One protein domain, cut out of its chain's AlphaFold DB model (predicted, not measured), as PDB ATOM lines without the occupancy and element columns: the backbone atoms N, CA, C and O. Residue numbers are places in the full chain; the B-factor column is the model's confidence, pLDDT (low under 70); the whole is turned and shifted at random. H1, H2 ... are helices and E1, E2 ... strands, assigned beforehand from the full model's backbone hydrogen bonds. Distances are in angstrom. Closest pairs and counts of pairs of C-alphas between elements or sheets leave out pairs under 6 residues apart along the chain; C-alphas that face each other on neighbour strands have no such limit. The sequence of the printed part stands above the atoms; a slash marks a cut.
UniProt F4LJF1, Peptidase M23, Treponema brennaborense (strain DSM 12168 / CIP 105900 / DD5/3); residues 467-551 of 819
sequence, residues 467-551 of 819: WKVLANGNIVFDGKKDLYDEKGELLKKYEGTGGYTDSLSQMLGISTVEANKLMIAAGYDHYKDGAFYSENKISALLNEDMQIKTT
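Overview. This is residues 467 to 551 of the 819 residues of the protein "Peptidase M23" of Treponema brennaborense (strain DSM 12168 / CIP 105900 / DD5/3) (UniProt F4LJF1). Two short helices, H1 and H2, set nearly at a right angle to each other, form one side of a rounded body of mostly loops, and the small two-strand hairpin E1 and E2 lies near its middle. The lone strand E3 is at one end of the longest axis and a second small hairpin, E4 and E5, at the other; after E5, residues 534 to 551 run back without a named element. The printed part has 85 residues, with two named helices and five named strands in the order E1 E2 E3 H1 H2 E4 E5; both two-strand sheets, E1 - E2 and E4 - E5, are antiparallel. The class is mixed, helices and strands, though under half of the residues are in named elements. The whole is compact, with a radius of gyration of the C-alphas of 11.6 A and spans of 31 by 26 by 25 A.

Along the chain. E1 is residues 467 to 469, beginning at C-alpha 467 at (-12.582, -26.126, 31.634). E2 is residues 475 to 477, and E3 is residues 490 to 492. H1, residues 500 to 508, begins at C-alpha 500 at (-16.881, -18.323, 35.120) and is 12.1 A long from first to last C-alpha. H2, residues 512 to 521, is 14.1 A long. E4 is residues 526 to 528. E5, residues 531 to 533, ends at C-alpha 533 at (-26.007, -20.742, 25.819).

Arrangement. E1 and E2 form an antiparallel hairpin at 153 degrees, with N 476 and O 468 within hydrogen-bond range at 2.9 A. E1 and E3 are near each other, with 6 pairs of C-alphas within 10 A. E3 pairs with no named strand, but residues 483 to 484 pair antiparallel with it. The closest C-alphas of E3 and H1, those of Lys 492 and Met 507, are 6.9 A apart. E1 and H1 are only just apart, at 8.2 A. H1 and H2 touch, about perpendicular at 78 degrees; their closest C-alphas, those of Ser 505 and Thr 512, are 5.1 A apart. In H1 and H2 every O i to N i+4 pair is within hydrogen-bond range. E2 and H2 are apart. E4 and E5 form an antiparallel hairpin at 138 degrees, with N 528 and O 531 within hydrogen-bond range at 2.9 A. The closest C-alphas of E2 and E5, those of Phe 477 and Phe 532, are 8.0 A apart.

Size, cuts and confidence. The two C-alphas farthest apart, those of Glu 495 and Asn 536, are 32.5 A apart. The printed part has no cut. The link from E2 to E3, with 12 residues, is long. The mean pLDDT of the printed part is 80.7; residues 478 to 479, residue 498 and residues 527 to 532 are under 70.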
ATOM      1  N   TRP A 467     -12.627 -26.816  32.946       72.44
ATOM      2  CA  TRP A 467     -12.582 -26.126  31.634       72.44
ATOM      3  C   TRP A 467     -11.608 -26.943  30.779       72.44
ATOM      4  O   TRP A 467     -10.423 -27.034  31.120       72.44
ATOM      5  N   LYS A 468     -12.069 -27.518  29.672       83.81
ATOM      6  CA  LYS A 468     -11.276 -28.464  28.887       83.81
ATOM      7  C   LYS A 468     -10.472 -27.786  27.782       83.81
ATOM      8  O   LYS A 468     -11.038 -27.171  26.876       83.81
ATOM      9  N   VAL A 469      -9.153 -27.978  27.800       88.19
ATOM     10  CA  VAL A 469      -8.285 -27.687  26.654       88.19
ATOM     11  C   VAL A 469      -8.404 -28.822  25.625       88.19
ATOM     12  O   VAL A 469      -8.283 -30.003  25.950       88.19
ATOM     13  N   LEU A 470      -8.669 -28.469  24.369       86.19
ATOM     14  CA  LEU A 470      -8.741 -29.394  23.237       86.19
ATOM     15  C   LEU A 470      -7.339 -29.715  22.693       86.19
ATOM     16  O   LEU A 470      -6.393 -28.962  22.910       86.19
ATOM     17  N   ALA A 471      -7.211 -30.766  21.880       80.75
ATOM     18  CA  ALA A 471      -5.952 -31.151  21.221       80.75
ATOM     19  C   ALA A 471      -5.303 -30.035  20.364       80.75
ATOM     20  O   ALA A 471      -4.108 -30.075  20.084       80.75
ATOM     21  N   ASN A 472      -6.078 -29.026  19.943       82.00
ATOM     22  CA  ASN A 472      -5.605 -27.848  19.202       82.00
ATOM     23  C   ASN A 472      -5.205 -26.652  20.105       82.00
ATOM     24  O   ASN A 472      -4.916 -25.565  19.600       82.00
ATOM     25  N   GLY A 473      -5.237 -26.837  21.430       86.44
ATOM     26  CA  GLY A 473      -4.915 -25.846  22.456       86.44
ATOM     27  C   GLY A 473      -5.973 -24.760  22.698       86.44
ATOM     28  O   GLY A 473      -5.745 -23.887  23.536       86.44
ATOM     29  N   ASN A 474      -7.120 -24.780  22.007       92.56
ATOM     30  CA  ASN A 474      -8.280 -23.941  22.343       92.56
ATOM     31  C   ASN A 474      -9.053 -24.532  23.539       92.56
ATOM     32  O   ASN A 474      -8.849 -25.690  23.898       92.56
ATOM     33  N   ILE A 475      -9.952 -23.755  24.149       92.56
ATOM     34  CA  ILE A 475     -10.702 -24.162  25.354       92.56
ATOM     35  C   ILE A 475     -12.197 -24.292  25.049       92.56
ATOM     36  O   ILE A 475     -12.754 -23.445  24.353       92.56
ATOM     37  N   VAL A 476     -12.872 -25.289  25.618       89.88
ATOM     38  CA  VAL A 476     -14.344 -25.358  25.684       89.88
ATOM     39  C   VAL A 476     -14.831 -25.243  27.125       89.88
ATOM     40  O   VAL A 476     -14.147 -25.641  28.066       89.88
ATOM     41  N   PHE A 477     -16.028 -24.693  27.304       82.62
ATOM     42  CA  PHE A 477     -16.703 -24.673  28.596       82.62
ATOM     43  C   PHE A 477     -17.300 -26.044  28.906       82.62
ATOM     44  O   PHE A 477     -18.122 -26.527  28.135       82.62
ATOM     45  N   ASP A 478     -16.972 -26.649  30.047       65.31
ATOM     46  CA  ASP A 478     -17.591 -27.912  30.485       65.31
ATOM     47  C   ASP A 478     -18.300 -27.835  31.852       65.31
ATOM     48  O   ASP A 478     -18.677 -28.847  32.440       65.31
ATOM     49  N   GLY A 479     -18.637 -26.611  32.287       68.06
ATOM     50  CA  GLY A 479     -19.563 -26.354  33.403       68.06
ATOM     51  C   GLY A 479     -18.933 -25.713  34.641       68.06
ATOM     52  O   GLY A 479     -19.634 -25.447  35.621       68.06
ATOM     53  N   LYS A 480     -17.608 -25.537  34.653       70.69
ATOM     54  CA  LYS A 480     -16.820 -25.545  35.893       70.69
ATOM     55  C   LYS A 480     -15.701 -24.484  35.836       70.69
ATOM     56  O   LYS A 480     -15.710 -23.645  34.937       70.69
ATOM     57  N   LYS A 481     -14.838 -24.393  36.862       78.19
ATOM     58  CA  LYS A 481     -13.946 -23.220  37.059       78.19
ATOM     59  C   LYS A 481     -12.441 -23.488  36.957       78.19
ATOM     60  O   LYS A 481     -11.709 -22.561  36.611       78.19
ATOM     61  N   ASP A 482     -11.994 -24.698  37.251       86.31
ATOM     62  CA  ASP A 482     -10.587 -25.111  37.170       86.31
ATOM     63  C   ASP A 482     -10.239 -25.495  35.705       86.31
ATOM     64  O   ASP A 482     -11.146 -25.739  34.921       86.31
ATOM     65  N   LEU A 483      -8.969 -25.531  35.284       90.75
ATOM     66  CA  LEU A 483      -8.516 -25.820  33.904       90.75
ATOM     67  C   LEU A 483      -7.842 -27.192  33.800       90.75
ATOM     68  O   LEU A 483      -6.984 -27.519  34.622       90.75
ATOM     69  N   TYR A 484      -8.176 -27.958  32.758       87.69
ATOM     70  CA  TYR A 484      -7.754 -29.350  32.585       87.69
ATOM     71  C   TYR A 484      -7.415 -29.659  31.134       87.69
ATOM     72  O   TYR A 484      -7.892 -29.007  30.203       87.69
ATOM     73  N   ASP A 485      -6.589 -30.681  30.955       88.56
ATOM     74  CA  ASP A 485      -6.205 -31.156  29.636       88.56
ATOM     75  C   ASP A 485      -7.272 -32.036  28.961       88.56
ATOM     76  O   ASP A 485      -8.349 -32.324  29.495       88.56
ATOM     77  N   GLU A 486      -6.957 -32.490  27.750       82.81
ATOM     78  CA  GLU A 486      -7.843 -33.317  26.935       82.81
ATOM     79  C   GLU A 486      -8.234 -34.662  27.589       82.81
ATOM     80  O   GLU A 486      -9.285 -35.223  27.247       82.81
ATOM     81  N   LYS A 487      -7.413 -35.154  28.530       78.69
ATOM     82  CA  LYS A 487      -7.572 -36.416  29.276       78.69
ATOM     83  C   LYS A 487      -8.314 -36.212  30.600       78.69
ATOM     84  O   LYS A 487      -8.738 -37.192  31.205       78.69
ATOM     85  N   GLY A 488      -8.510 -34.961  31.015       77.69
ATOM     86  CA  GLY A 488      -9.136 -34.600  32.281       77.69
ATOM     87  C   GLY A 488      -8.164 -34.506  33.455       77.69
ATOM     88  O   GLY A 488      -8.617 -34.529  34.595       77.69
ATOM     89  N   GLU A 489      -6.854 -34.399  33.215       84.25
ATOM     90  CA  GLU A 489      -5.893 -34.131  34.288       84.25
ATOM     91  C   GLU A 489      -5.785 -32.630  34.567       84.25
ATOM     92  O   GLU A 489      -5.697 -31.814  33.642       84.25
ATOM     93  N   LEU A 490      -5.751 -32.261  35.851       88.62
ATOM     94  CA  LEU A 490      -5.702 -30.866  36.292       88.62
ATOM     95  C   LEU A 490      -4.444 -30.157  35.778       88.62
ATOM     96  O   LEU A 490      -3.318 -30.571  36.061       88.62
ATOM     97  N   LEU A 491      -4.648 -29.055  35.059       91.44
ATOM     98  CA  LEU A 491      -3.604 -28.095  34.718       91.44
ATOM     99  C   LEU A 491      -3.547 -26.995  35.779       91.44
ATOM    100  O   LEU A 491      -2.484 -26.724  36.321       91.44
ATOM    101  N   LYS A 492      -4.674 -26.355  36.112       89.69
ATOM    102  CA  LYS A 492      -4.674 -25.187  37.007       89.69
ATOM    103  C   LYS A 492      -5.970 -25.051  37.791       89.69
ATOM    104  O   LYS A 492      -7.046 -25.035  37.205       89.69
ATOM    105  N   LYS A 493      -5.877 -24.886  39.110       86.81
ATOM    106  CA  LYS A 493      -7.040 -24.580  39.953       86.81
ATOM    107  C   LYS A 493      -7.405 -23.096  39.897       86.81
ATOM    108  O   LYS A 493      -6.525 -22.239  39.825       86.81
ATOM    109  N   TYR A 494      -8.699 -22.803  39.968       85.75
ATOM    110  CA  TYR A 494      -9.237 -21.483  40.248       85.75
ATOM    111  C   TYR A 494      -9.187 -21.199  41.751       85.75
ATOM    112  O   TYR A 494      -9.779 -21.913  42.557       85.75
ATOM    113  N   GLU A 495      -8.489 -20.129  42.120       80.69
ATOM    114  CA  GLU A 495      -8.282 -19.733  43.522       80.69
ATOM    115  C   GLU A 495      -9.180 -18.549  43.934       80.69
ATOM    116  O   GLU A 495      -9.155 -18.107  45.081       80.69
ATOM    117  N   GLY A 496      -9.982 -18.019  43.002       73.44
ATOM    118  CA  GLY A 496     -10.903 -16.908  43.241       73.44
ATOM    119  C   GLY A 496     -12.303 -17.325  43.714       73.44
ATOM    120  O   GLY A 496     -12.645 -18.500  43.840       73.44
ATOM    121  N   THR A 497     -13.158 -16.326  43.941       72.94
ATOM    122  CA  THR A 497     -14.566 -16.501  44.363       72.94
ATOM    123  C   THR A 497     -15.588 -16.020  43.324       72.94
ATOM    124  O   THR A 497     -16.792 -16.203  43.503       72.94
ATOM    125  N   GLY A 498     -15.124 -15.430  42.220       66.81
ATOM    126  CA  GLY A 498     -15.926 -14.886  41.126       66.81
ATOM    127  C   GLY A 498     -16.589 -15.934  40.220       66.81
ATOM    128  O   GLY A 498     -16.547 -17.145  40.453       66.81
ATOM    129  N   GLY A 499     -17.265 -15.444  39.178       75.12
ATOM    130  CA  GLY A 499     -17.965 -16.267  38.185       75.12
ATOM    131  C   GLY A 499     -17.043 -16.882  37.124       75.12
ATOM    132  O   GLY A 499     -15.835 -16.663  37.116       75.12
ATOM    133  N   TYR A 500     -17.623 -17.624  36.180       79.19
ATOM    134  CA  TYR A 500     -16.881 -18.323  35.120       79.19
ATOM    135  C   TYR A 500     -15.990 -17.417  34.261       79.19
ATOM    136  O   TYR A 500     -14.889 -17.814  33.906       79.19
ATOM    137  N   THR A 501     -16.418 -16.187  33.971       79.31
ATOM    138  CA  THR A 501     -15.608 -15.202  33.234       79.31
ATOM    139  C   THR A 501     -14.347 -14.793  34.001       79.31
ATOM    140  O   THR A 501     -13.301 -14.571  33.396       79.31
ATOM    141  N   ASP A 502     -14.432 -14.715  35.332       78.75
ATOM    142  CA  ASP A 502     -13.285 -14.426  36.195       78.75
ATOM    143  C   ASP A 502     -12.334 -15.629  36.261       78.75
ATOM    144  O   ASP A 502     -11.128 -15.479  36.066       78.75
ATOM    145  N   SER A 503     -12.895 -16.833  36.389       84.25
ATOM    146  CA  SER A 503     -12.160 -18.096  36.276       84.25
ATOM    147  C   SER A 503     -11.400 -18.209  34.951       84.25
ATOM    148  O   SER A 503     -10.179 -18.354  34.979       84.25
ATOM    149  N   LEU A 504     -12.058 -18.015  33.803       86.44
ATOM    150  CA  LEU A 504     -11.406 -18.018  32.491       86.44
ATOM    151  C   LEU A 504     -10.273 -16.983  32.412       86.44
ATOM    152  O   LEU A 504      -9.222 -17.261  31.836       86.44
ATOM    153  N   SER A 505     -10.461 -15.807  33.018       85.44
ATOM    154  CA  SER A 505      -9.432 -14.765  33.053       85.44
ATOM    155  C   SER A 505      -8.192 -15.191  33.850       85.44
ATOM    156  O   SER A 505      -7.074 -15.032  33.358       85.44
ATOM    157  N   GLN A 506      -8.370 -15.855  35.001       88.81
ATOM    158  CA  GLN A 506      -7.264 -16.430  35.776       88.81
ATOM    159  C   GLN A 506      -6.599 -17.614  35.048       88.81
ATOM    160  O   GLN A 506      -5.377 -17.769  35.129       88.81
ATOM    161  N   MET A 507      -7.363 -18.432  34.316       88.81
ATOM    162  CA  MET A 507      -6.821 -19.562  33.547       88.81
ATOM    163  C   MET A 507      -5.952 -19.113  32.375       88.81
ATOM    164  O   MET A 507      -4.868 -19.660  32.182       88.81
ATOM    165  N   LEU A 508      -6.391 -18.087  31.646       89.81
ATOM    166  CA  LEU A 508      -5.678 -17.535  30.492       89.81
ATOM    167  C   LEU A 508      -4.629 -16.468  30.848       89.81
ATOM    168  O   LEU A 508      -3.829 -16.112  29.988       89.81
ATOM    169  N   GLY A 509      -4.616 -15.950  32.082       88.25
ATOM    170  CA  GLY A 509      -3.697 -14.882  32.497       88.25
ATOM    171  C   GLY A 509      -4.027 -13.513  31.886       88.25
ATOM    172  O   GLY A 509      -3.133 -12.696  31.680       88.25
ATOM    173  N   ILE A 510      -5.303 -13.269  31.581       85.06
ATOM    174  CA  ILE A 510      -5.809 -12.066  30.899       85.06
ATOM    175  C   ILE A 510      -6.774 -11.284  31.798       85.06
ATOM    176  O   ILE A 510      -7.177 -11.749  32.862       85.06
ATOM    177  N   SER A 511      -7.196 -10.095  31.365       84.69
ATOM    178  CA  SER A 511      -8.223  -9.340  32.095       84.69
ATOM    179  C   SER A 511      -9.612  -9.987  31.984       84.69
ATOM    180  O   SER A 511      -9.972 -10.530  30.938       84.69
ATOM    181  N   THR A 512     -10.458  -9.847  33.009       79.19
ATOM    182  CA  THR A 512     -11.861 -10.317  32.989       79.19
ATOM    183  C   THR A 512     -12.660  -9.732  31.814       79.19
ATOM    184  O   THR A 512     -13.526 -10.395  31.247       79.19
ATOM    185  N   VAL A 513     -12.337  -8.503  31.391       73.00
ATOM    186  CA  VAL A 513     -12.936  -7.842  30.215       73.00
ATOM    187  C   VAL A 513     -12.547  -8.548  28.912       73.00
ATOM    188  O   VAL A 513     -13.361  -8.652  27.997       73.00
ATOM    189  N   GLU A 514     -11.312  -9.027  28.810       79.62
ATOM    190  CA  GLU A 514     -10.805  -9.755  27.648       79.62
ATOM    191  C   GLU A 514     -11.331 -11.190  27.608       79.62
ATOM    192  O   GLU A 514     -11.827 -11.618  26.568       79.62
ATOM    193  N   ALA A 515     -11.372 -11.878  28.754       80.50
ATOM    194  CA  ALA A 515     -12.051 -13.163  28.899       80.50
ATOM    195  C   ALA A 515     -13.526 -13.076  28.462       80.50
ATOM    196  O   ALA A 515     -13.988 -13.903  27.679       80.50
ATOM    197  N   ASN A 516     -14.245 -12.021  28.865       79.62
ATOM    198  CA  ASN A 516     -15.625 -11.797  28.431       79.62
ATOM    199  C   ASN A 516     -15.747 -11.594  26.909       79.62
ATOM    200  O   ASN A 516     -16.647 -12.145  26.280       79.62
ATOM    201  N   LYS A 517     -14.828 -10.834  26.292       81.38
ATOM    202  CA  LYS A 517     -14.793 -10.660  24.828       81.38
ATOM    203  C   LYS A 517     -14.556 -11.985  24.105       81.38
ATOM    204  O   LYS A 517     -15.183 -12.217  23.078       81.38
ATOM    205  N   LEU A 518     -13.678 -12.839  24.632       87.81
ATOM    206  CA  LEU A 518     -13.401 -14.163  24.077       87.81
ATOM    207  C   LEU A 518     -14.619 -15.095  24.174       87.81
ATOM    208  O   LEU A 518     -14.941 -15.759  23.191       87.81
ATOM    209  N   MET A 519     -15.337 -15.091  25.302       85.25
ATOM    210  CA  MET A 519     -16.593 -15.839  25.466       85.25
ATOM    211  C   MET A 519     -17.665 -15.371  24.469       85.25
ATOM    212  O   MET A 519     -18.230 -16.186  23.743       85.25
ATOM    213  N   ILE A 520     -17.889 -14.056  24.353       80.81
ATOM    214  CA  ILE A 520     -18.841 -13.485  23.381       80.81
ATOM    215  C   ILE A 520     -18.433 -13.834  21.940       80.81
ATOM    216  O   ILE A 520     -19.278 -14.215  21.134       80.81
ATOM    217  N   ALA A 521     -17.138 -13.767  21.606       87.75
ATOM    218  CA  ALA A 521     -16.628 -14.134  20.283       87.75
ATOM    219  C   ALA A 521     -16.768 -15.636  19.962       87.75
ATOM    220  O   ALA A 521     -16.866 -15.996  18.791       87.75
ATOM    221  N   ALA A 522     -16.810 -16.498  20.984       88.81
ATOM    222  CA  ALA A 522     -17.148 -17.919  20.873       88.81
ATOM    223  C   ALA A 522     -18.672 -18.189  20.906       88.81
ATOM    224  O   ALA A 522     -19.098 -19.342  20.922       88.81
ATOM    225  N   GLY A 523     -19.503 -17.139  20.911       85.31
ATOM    226  CA  GLY A 523     -20.963 -17.226  20.836       85.31
ATOM    227  C   GLY A 523     -21.680 -17.402  22.176       85.31
ATOM    228  O   GLY A 523     -22.811 -17.881  22.179       85.31
ATOM    229  N   TYR A 524     -21.051 -17.064  23.305       82.19
ATOM    230  CA  TYR A 524     -21.638 -17.213  24.640       82.19
ATOM    231  C   TYR A 524     -22.476 -15.962  24.928       82.19
ATOM    232  O   TYR A 524     -21.927 -14.864  25.015       82.19
ATOM    233  N   ASP A 525     -23.790 -16.129  25.067       78.75
ATOM    234  CA  ASP A 525     -24.751 -15.028  25.195       78.75
ATOM    235  C   ASP A 525     -25.272 -14.892  26.634       78.75
ATOM    236  O   ASP A 525     -25.041 -13.879  27.293       78.75
ATOM    237  N   HIS A 526     -25.907 -15.940  27.171       70.31
ATOM    238  CA  HIS A 526     -26.455 -15.931  28.529       70.31
ATOM    239  C   HIS A 526     -26.159 -17.223  29.296       70.31
ATOM    240  O   HIS A 526     -26.110 -18.314  28.730       70.31
ATOM    241  N   TYR A 527     -25.979 -17.091  30.611       63.22
ATOM    242  CA  TYR A 527     -25.835 -18.218  31.530       63.22
ATOM    243  C   TYR A 527     -27.202 -18.632  32.089       63.22
ATOM    244  O   TYR A 527     -27.961 -17.784  32.562       63.22
ATOM    245  N   LYS A 528     -27.522 -19.926  32.037       51.75
ATOM    246  CA  LYS A 528     -28.773 -20.510  32.538       51.75
ATOM    247  C   LYS A 528     -28.572 -21.998  32.837       51.75
ATOM    248  O   LYS A 528     -27.729 -22.623  32.214       51.75
ATOM    249  N   ASP A 529     -29.343 -22.584  33.751       53.91
ATOM    250  CA  ASP A 529     -29.418 -24.047  33.956       53.91
ATOM    251  C   ASP A 529     -28.050 -24.769  34.119       53.91
ATOM    252  O   ASP A 529     -27.910 -25.935  33.757       53.91
ATOM    253  N   GLY A 530     -27.026 -24.085  34.649       55.12
ATOM    254  CA  GLY A 530     -25.671 -24.638  34.812       55.12
ATOM    255  C   GLY A 530     -24.707 -24.429  33.631       55.12
ATOM    256  O   GLY A 530     -23.568 -24.884  33.703       55.12
ATOM    257  N   ALA A 531     -25.122 -23.764  32.547       60.34
ATOM    258  CA  ALA A 531     -24.298 -23.583  31.352       60.34
ATOM    259  C   ALA A 531     -24.472 -22.226  30.653       60.34
ATOM    260  O   ALA A 531     -25.468 -21.524  30.818       60.34
ATOM    261  N   PHE A 532     -23.492 -21.865  29.822       68.25
ATOM    262  CA  PHE A 532     -23.664 -20.802  28.832       68.25
ATOM    263  C   PHE A 532     -24.419 -21.329  27.614       68.25
ATOM    264  O   PHE A 532     -24.186 -22.450  27.165       68.25
ATOM    265  N   TYR A 533     -25.288 -20.493  27.061       76.12
ATOM    266  CA  TYR A 533     -26.007 -20.742  25.819       76.12
ATOM    267  C   TYR A 533     -25.690 -19.648  24.803       76.12
ATOM    268  O   TYR A 533     -25.430 -18.502  25.172       76.12
ATOM    269  N   SER A 534     -25.743 -20.000  23.521       78.94
ATOM    270  CA  SER A 534     -25.774 -19.021  22.433       78.94
ATOM    271  C   SER A 534     -27.158 -18.392  22.267       78.94
ATOM    272  O   SER A 534     -28.157 -18.910  22.771       78.94
ATOM    273  N   GLU A 535     -27.239 -17.315  21.480       72.50
ATOM    274  CA  GLU A 535     -28.500 -16.674  21.067       72.50
ATOM    275  C   GLU A 535     -29.506 -17.696  20.480       72.50
ATOM    276  O   GLU A 535     -30.708 -17.657  20.755       72.50
ATOM    277  N   ASN A 536     -28.993 -18.701  19.757       79.25
ATOM    278  CA  ASN A 536     -29.766 -19.805  19.177       79.25
ATOM    279  C   ASN A 536     -30.136 -20.918  20.181       79.25
ATOM    280  O   ASN A 536     -30.692 -21.944  19.784       79.25
ATOM    281  N   LYS A 537     -29.867 -20.725  21.480       75.56
ATOM    282  CA  LYS A 537     -30.145 -21.662  22.587       75.56
ATOM    283  C   LYS A 537     -29.411 -23.000  22.468       75.56
ATOM    284  O   LYS A 537     -29.886 -24.019  22.967       75.56
ATOM    285  N   ILE A 538     -28.240 -22.990  21.834       75.62
ATOM    286  CA  ILE A 538     -27.312 -24.125  21.823       75.62
ATOM    287  C   ILE A 538     -26.431 -24.002  23.067       75.62
ATOM    288  O   ILE A 538     -25.906 -22.920  23.325       75.62
ATOM    289  N   SER A 539     -26.294 -25.083  23.838       79.12
ATOM    290  CA  SER A 539     -25.409 -25.110  25.009       79.12
ATOM    291  C   SER A 539     -23.942 -25.058  24.579       79.12
ATOM    292  O   SER A 539     -23.551 -25.718  23.614       79.12
ATOM    293  N   ALA A 540     -23.133 -24.304  25.318       74.06
ATOM    294  CA  ALA A 540     -21.679 -24.278  25.193       74.06
ATOM    295  C   ALA A 540     -20.999 -25.484  25.873       74.06
ATOM    296  O   ALA A 540     -19.806 -25.694  25.672       74.06
ATOM    297  N   LEU A 541     -21.742 -26.263  26.676       81.62
ATOM    298  CA  LEU A 541     -21.224 -27.394  27.450       81.62
ATOM    299  C   LEU A 541     -20.575 -28.450  26.537       81.62
ATOM    300  O   LEU A 541     -21.275 -29.120  25.778       81.62
ATOM    301  N   LEU A 542     -19.249 -28.592  26.631       76.44
ATOM    302  CA  LEU A 542     -18.398 -29.454  25.799       76.44
ATOM    303  C   LEU A 542     -18.584 -29.241  24.285       76.44
ATOM    304  O   LEU A 542     -18.346 -30.143  23.483       76.44
ATOM    305  N   ASN A 543     -19.010 -28.044  23.878       79.06
ATOM    306  CA  ASN A 543     -19.320 -27.744  22.489       79.06
ATOM    307  C   ASN A 543     -18.102 -27.155  21.760       79.06
ATOM    308  O   ASN A 543     -17.784 -25.975  21.909       79.06
ATOM    309  N   GLU A 544     -17.435 -27.974  20.945       84.69
ATOM    310  CA  GLU A 544     -16.242 -27.571  20.188       84.69
ATOM    311  C   GLU A 544     -16.525 -26.525  19.093       84.69
ATOM    312  O   GLU A 544     -15.634 -25.736  18.771       84.69
ATOM    313  N   ASP A 545     -17.757 -26.416  18.581       87.31
ATOM    314  CA  ASP A 545     -18.139 -25.313  17.679       87.31
ATOM    315  C   ASP A 545     -18.129 -23.956  18.411       87.31
ATOM    316  O   ASP A 545     -17.968 -22.902  17.794       87.31
ATOM    317  N   MET A 546     -18.249 -23.988  19.743       86.94
ATOM    318  CA  MET A 546     -18.175 -22.850  20.663       86.94
ATOM    319  C   MET A 546     -16.836 -22.826  21.430       86.94
ATOM    320  O   MET A 546     -16.758 -22.387  22.582       86.94
ATOM    321  N   GLN A 547     -15.751 -23.303  20.809       92.12
ATOM    322  CA  GLN A 547     -14.414 -23.227  21.402       92.12
ATOM    323  C   GLN A 547     -13.884 -21.784  21.457       92.12
ATOM    324  O   GLN A 547     -13.889 -21.032  20.477       92.12
ATOM    325  N   ILE A 548     -13.354 -21.414  22.617       92.94
ATOM    326  CA  ILE A 548     -12.657 -20.160  22.867       92.94
ATOM    327  C   ILE A 548     -11.246 -20.262  22.289       92.94
ATOM    328  O   ILE A 548     -10.431 -21.084  22.715       92.94
ATOM    329  N   LYS A 549     -10.956 -19.401  21.309       92.44
ATOM    330  CA  LYS A 549      -9.647 -19.335  20.653       92.44
ATOM    331  C   LYS A 549      -8.608 -18.748  21.604       92.44
ATOM    332  O   LYS A 549      -8.710 -17.587  21.992       92.44
ATOM    333  N   THR A 550      -7.605 -19.548  21.944       91.25
ATOM    334  CA  THR A 550      -6.494 -19.156  22.819       91.25
ATOM    335  C   THR A 550      -5.348 -18.521  22.032       91.25
ATOM    336  O   THR A 550      -5.292 -18.598  20.797       91.25
ATOM    337  N   THR A 551      -4.428 -17.870  22.748       88.19
ATOM    338  CA  THR A 551      -3.214 -17.285  22.165       88.19
ATOM    339  C   THR A 551      -2.236 -18.368  21.713       88.19
ATOM    340  O   THR A 551      -2.232 -19.487  22.223       88.19
TER     341      THR A 551